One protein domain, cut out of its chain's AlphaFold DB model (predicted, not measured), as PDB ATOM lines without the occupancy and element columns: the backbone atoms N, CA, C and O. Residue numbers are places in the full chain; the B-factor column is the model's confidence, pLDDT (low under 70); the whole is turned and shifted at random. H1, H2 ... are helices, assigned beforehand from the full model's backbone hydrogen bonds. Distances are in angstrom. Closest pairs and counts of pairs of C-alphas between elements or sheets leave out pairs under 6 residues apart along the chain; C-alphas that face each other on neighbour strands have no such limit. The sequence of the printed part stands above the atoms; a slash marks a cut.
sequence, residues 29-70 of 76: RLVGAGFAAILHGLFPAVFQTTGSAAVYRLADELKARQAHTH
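What this domain is: This is residues 29 to 70 of the 76 residues of an uncharacterized protein of Micavibrio aeruginosavorus (UniProt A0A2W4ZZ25). The domain is a helical hairpin of unequal arms: H1 runs out, a short loop turns back, and the longer H2 runs back beside H1 and on past it. Residues 60 to 70 of H2 stick out as a free end. The printed part has 42 residues with two named helices, H1 then H2, and no named strand; the class is all helix. It is loose, with a radius of gyration of the C-alphas of 12.4 A, a rod spanning 41 by 16 by 10 A.

How they stand to each other: H1, residues 29 to 42, and H2, residues 50 to 70, form a helical hairpin. They touch, with 15 pairs of C-alphas within 8 A; the closest C-alphas, those of Ala 37 and Gly 51, are 4.3 A apart. H2 touches H1 with residues 50 to 58 alone. Their lines stand at a shallow tilt of 30 degrees, opposite ways. In H1 and H2 every O i to N i+4 pair is within hydrogen-bond range.

Where its parts are: H1 begins at C-alpha 29 (20.237, 23.950, -41.584) and is 19.9 A long from first to last C-alpha. H2 is 30.5 A long and ends at C-alpha 70 (17.463, 14.808, -18.967).

The domain as a whole: The C-alphas of Ala 45 and His 70, the two farthest apart, are 41.2 A apart. The printed part has no cut, and the link from H1 to H2 is short. Mean pLDDT of the printed part is 73.6; residues 44 to 52 and 66 to 70 are under 70.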
ATOM      1  N   ARG A  29      21.400  23.069 -41.778       85.00
ATOM      2  CA  ARG A  29      20.237  23.950 -41.584       85.00
ATOM      3  C   ARG A  29      20.597  25.210 -40.798       85.00
ATOM      4  O   ARG A  29      20.127  26.286 -41.158       85.00
ATOM      5  N   LEU A  30      21.452  25.097 -39.782       86.25
ATOM      6  CA  LEU A  30      21.933  26.234 -38.995       86.25
ATOM      7  C   LEU A  30      22.804  27.183 -39.827       86.25
ATOM      8  O   LEU A  30      22.597  28.393 -39.783       86.25
ATOM      9  N   VAL A  31      23.717  26.642 -40.640       87.56
ATOM     10  CA  VAL A  31      24.531  27.437 -41.576       87.56
ATOM     11  C   VAL A  31      23.642  28.146 -42.598       87.56
ATOM     12  O   VAL A  31      23.801  29.347 -42.813       87.56
ATOM     13  N   GLY A  32      22.661  27.446 -43.179       85.56
ATOM     14  CA  GLY A  32      21.696  28.040 -44.108       85.56
ATOM     15  C   GLY A  32      20.855  29.151 -43.472       85.56
ATOM     16  O   GLY A  32      20.686  30.213 -44.070       85.56
ATOM     17  N   ALA A  33      20.384  28.948 -42.237       83.31
ATOM     18  CA  ALA A  33      19.649  29.958 -41.475       83.31
ATOM     19  C   ALA A  33      20.516  31.189 -41.155       83.31
ATOM     20  O   ALA A  33      20.055  32.320 -41.305       83.31
ATOM     21  N   GLY A  34      21.782  30.983 -40.776       81.38
ATOM     22  CA  GLY A  34      22.744  32.062 -40.548       81.38
ATOM     23  C   GLY A  34      23.032  32.863 -41.819       81.38
ATOM     24  O   GLY A  34      23.007  34.091 -41.792       81.38
ATOM     25  N   PHE A  35      23.218  32.184 -42.953       84.00
ATOM     26  CA  PHE A  35      23.418  32.846 -44.243       84.00
ATOM     27  C   PHE A  35      22.183  33.659 -44.659       84.00
ATOM     28  O   PHE A  35      22.311  34.808 -45.077       84.00
ATOM     29  N   ALA A  36      20.981  33.109 -44.465       81.19
ATOM     30  CA  ALA A  36      19.729  33.822 -44.704       81.19
ATOM     31  C   ALA A  36      19.581  35.058 -43.800       81.19
ATOM     32  O   ALA A  36      19.129  36.099 -44.270       81.19
ATOM     33  N   ALA A  37      19.999  34.980 -42.533       78.94
ATOM     34  CA  ALA A  37      19.994  36.120 -41.617       78.94
ATOM     35  C   ALA A  37      20.987  37.220 -42.037       78.94
ATOM     36  O   ALA A  37      20.646  38.400 -41.982       78.94
ATOM     37  N   ILE A  38      22.182  36.850 -42.513       82.62
ATOM     38  CA  ILE A  38      23.173  37.800 -43.050       82.62
ATOM     39  C   ILE A  38      22.627  38.491 -44.303       82.62
ATOM     40  O   ILE A  38      22.673  39.718 -44.400       82.62
ATOM     41  N   LEU A  39      22.071  37.721 -45.244       81.75
ATOM     42  CA  LEU A  39      21.465  38.271 -46.458       81.75
ATOM     43  C   LEU A  39      20.265  39.164 -46.147       81.75
ATOM     44  O   LEU A  39      20.109  40.191 -46.795       81.75
ATOM     45  N   HIS A  40      19.456  38.812 -45.148       74.00
ATOM     46  CA  HIS A  40      18.356  39.648 -44.677       74.00
ATOM     47  C   HIS A  40      18.856  40.974 -44.082       74.00
ATOM     48  O   HIS A  40      18.300  42.028 -44.377       74.00
ATOM     49  N   GLY A  41      19.937  40.945 -43.294       73.62
ATOM     50  CA  GLY A  41      20.573  42.157 -42.769       73.62
ATOM     51  C   GLY A  41      21.164  43.054 -43.862       73.62
ATOM     52  O   GLY A  41      21.140  44.275 -43.729       73.62
ATOM     53  N   LEU A  42      21.656  42.462 -44.956       80.44
ATOM     54  CA  LEU A  42      22.197  43.197 -46.104       80.44
ATOM     55  C   LEU A  42      21.096  43.712 -47.048       80.44
ATOM     56  O   LEU A  42      21.206  44.805 -47.599       80.44
ATOM     57  N   PHE A  43      20.026  42.936 -47.213       78.38
ATOM     58  CA  PHE A  43      18.881  43.242 -48.060       78.38
ATOM     59  C   PHE A  43      17.577  43.006 -47.280       78.38
ATOM     60  O   PHE A  43      16.975  41.936 -47.394       78.38
ATOM     61  N   PRO A  44      17.068  44.012 -46.543       64.56
ATOM     62  CA  PRO A  44      15.878  43.871 -45.694       64.56
ATOM     63  C   PRO A  44      14.588  43.516 -46.460       64.56
ATOM     64  O   PRO A  44      13.582  43.153 -45.853       64.56
ATOM     65  N   ALA A  45      14.594  43.588 -47.795       65.38
ATOM     66  CA  ALA A  45      13.488  43.164 -48.657       65.38
ATOM     67  C   ALA A  45      13.485  41.654 -48.977       65.38
ATOM     68  O   ALA A  45      12.474  41.133 -49.443       65.38
ATOM     69  N   VAL A  46      14.584  40.937 -48.721       59.25
ATOM     70  CA  VAL A  46      14.707  39.500 -48.987       59.25
ATOM     71  C   VAL A  46      14.646  38.769 -47.638       59.25
ATOM     72  O   VAL A  46      15.375  39.101 -46.707       59.25
ATOM     73  N   PHE A  47      13.738  37.798 -47.502       57.34
ATOM     74  CA  PHE A  47      13.594  36.946 -46.305       57.34
ATOM     75  C   PHE A  47      13.186  37.645 -44.989       57.34
ATOM     76  O   PHE A  47      13.644  37.253 -43.915       57.34
ATOM     77  N   GLN A  48      12.261  38.613 -45.046       56.41
ATOM     78  CA  GLN A  48      11.751  39.373 -43.884       56.41
ATOM     79  C   GLN A  48      11.326  38.539 -42.664       56.41
ATOM     80  O   GLN A  48      11.382  39.020 -41.538       56.41
ATOM     81  N   THR A  49      10.913  37.290 -42.862       57.16
ATOM     82  CA  THR A  49      10.419  36.417 -41.785       57.16
ATOM     83  C   THR A  49      11.210  35.123 -41.640       57.16
ATOM     84  O   THR A  49      10.883  34.296 -40.794       57.16
ATOM     85  N   THR A  50      12.252  34.910 -42.446       63.84
ATOM     86  CA  THR A  50      12.825  33.566 -42.627       63.84
ATOM     87  C   THR A  50      14.083  33.339 -41.796       63.84
ATOM     88  O   THR A  50      14.258  32.241 -41.278       63.84
ATOM     89  N   GLY A  51      14.918  34.365 -41.597       64.94
ATOM     90  CA  GLY A  51      16.154  34.242 -40.812       64.94
ATOM     91  C   GLY A  51      15.882  33.925 -39.339       64.94
ATOM     92  O   GLY A  51      16.231  32.853 -38.847       64.94
ATOM     93  N   SER A  52      15.182  34.824 -38.641       69.12
ATOM     94  CA  SER A  52      14.892  34.661 -37.210       69.12
ATOM     95  C   SER A  52      13.993  33.454 -36.927       69.12
ATOM     96  O   SER A  52      14.261  32.704 -35.994       69.12
ATOM     97  N   ALA A  53      12.966  33.202 -37.751       74.81
ATOM     98  CA  ALA A  53      12.073  32.054 -37.563       74.81
ATOM     99  C   ALA A  53      12.790  30.705 -37.742       74.81
ATOM    100  O   ALA A  53      12.483  29.754 -37.022       74.81
ATOM    101  N   ALA A  54      13.760  30.615 -38.662       76.75
ATOM    102  CA  ALA A  54      14.577  29.415 -38.829       76.75
ATOM    103  C   ALA A  54      15.467  29.166 -37.602       76.75
ATOM    104  O   ALA A  54      15.513  28.042 -37.106       76.75
ATOM    105  N   VAL A  55      16.102  30.213 -37.064       77.25
ATOM    106  CA  VAL A  55      16.921  30.115 -35.843       77.25
ATOM    107  C   VAL A  55      16.069  29.740 -34.628       77.25
ATOM    108  O   VAL A  55      16.458  28.849 -33.875       77.25
ATOM    109  N   TYR A  56      14.887  30.342 -34.454       82.50
ATOM    110  CA  TYR A  56      13.970  29.971 -33.368       82.50
ATOM    111  C   TYR A  56      13.508  28.517 -33.471       82.50
ATOM    112  O   TYR A  56      13.493  27.821 -32.460       82.50
ATOM    113  N   ARG A  57      13.200  28.030 -34.681       81.38
ATOM    114  CA  ARG A  57      12.863  26.616 -34.903       81.38
ATOM    115  C   ARG A  57      14.008  25.676 -34.540       81.38
ATOM    116  O   ARG A  57      13.769  24.690 -33.857       81.38
ATOM    117  N   LEU A  58      15.234  25.990 -34.960       82.25
ATOM    118  CA  LEU A  58      16.425  25.201 -34.623       82.25
ATOM    119  C   LEU A  58      16.692  25.192 -33.109       82.25
ATOM    120  O   LEU A  58      17.047  24.157 -32.548       82.25
ATOM    121  N   ALA A  59      16.494  26.328 -32.438       83.69
ATOM    122  CA  ALA A  59      16.636  26.436 -30.989       83.69
ATOM    123  C   ALA A  59      15.571  25.621 -30.234       83.69
ATOM    124  O   ALA A  59      15.878  25.010 -29.210       83.69
ATOM    125  N   ASP A  60      14.338  25.590 -30.740       85.56
ATOM    126  CA  ASP A  60      13.254  24.783 -30.176       85.56
ATOM    127  C   ASP A  60      13.513  23.278 -30.363       85.56
ATOM    128  O   ASP A  60      13.385  22.497 -29.422       85.56
ATOM    129  N   GLU A  61      14.012  22.880 -31.540       81.38
ATOM    130  CA  GLU A  61      14.432  21.503 -31.836       81.38
ATOM    131  C   GLU A  61      15.553  21.027 -30.893       81.38
ATOM    132  O   GLU A  61      15.551  19.880 -30.434       81.38
ATOM    133  N   LEU A  62      16.499  21.914 -30.562       81.12
ATOM    134  CA  LEU A  62      17.569  21.629 -29.609       81.12
ATOM    135  C   LEU A  62      17.035  21.475 -28.178       81.12
ATOM    136  O   LEU A  62      17.416  20.531 -27.486       81.12
ATOM    137  N   LYS A  63      16.122  22.355 -27.747       82.00
ATOM    138  CA  LYS A  63      15.474  22.269 -26.426       82.00
ATOM    139  C   LYS A  63      14.656  20.990 -26.269       82.00
ATOM    140  O   LYS A  63      14.779  20.316 -25.247       82.00
ATOM    141  N   ALA A  64      13.878  20.620 -27.286       79.06
ATOM    142  CA  ALA A  64      13.101  19.382 -27.289       79.06
ATOM    143  C   ALA A  64      14.001  18.143 -27.146       79.06
ATOM    144  O   ALA A  64      13.666  17.201 -26.429       79.06
ATOM    145  N   ARG A  65      15.188  18.164 -27.768       70.38
ATOM    146  CA  ARG A  65      16.193  17.104 -27.608       70.38
ATOM    147  C   ARG A  65      16.840  17.089 -26.226       70.38
ATOM    148  O   ARG A  65      16.993  16.011 -25.662       70.38
ATOM    149  N   GLN A  66      17.178  18.253 -25.666       65.12
ATOM    150  CA  GLN A  66      17.742  18.349 -24.313       65.12
ATOM    151  C   GLN A  66      16.780  17.814 -23.242       65.12
ATOM    152  O   GLN A  66      17.215  17.101 -22.334       65.12
ATOM    153  N   ALA A  67      15.477  18.088 -23.379       57.47
ATOM    154  CA  ALA A  67      14.444  17.558 -22.488       57.47
ATOM    155  C   ALA A  67      14.376  16.018 -22.510       57.47
ATOM    156  O   ALA A  67      14.126  15.392 -21.484       57.47
ATOM    157  N   HIS A  68      14.671  15.400 -23.656       52.94
ATOM    158  CA  HIS A  68      14.678  13.946 -23.808       52.94
ATOM    159  C   HIS A  68      15.926  13.279 -23.200       52.94
ATOM    160  O   HIS A  68      15.863  12.137 -22.754       52.94
ATOM    161  N   THR A  69      17.062  13.984 -23.150       51.75
ATOM    162  CA  THR A  69      18.295  13.501 -22.499       51.75
ATOM    163  C   THR A  69      18.287  13.646 -20.976       51.75
ATOM    164  O   THR A  69      18.981  12.894 -20.299       51.75
ATOM    165  N   HIS A  70      17.497  14.569 -20.416       45.44
ATOM    166  CA  HIS A  70      17.463  14.808 -18.967       45.44
ATOM    167  C   HIS A  70      16.549  13.847 -18.183       45.44
ATOM    168  O   HIS A  70      16.594  13.848 -16.959       45.44
TER     169      HIS A  70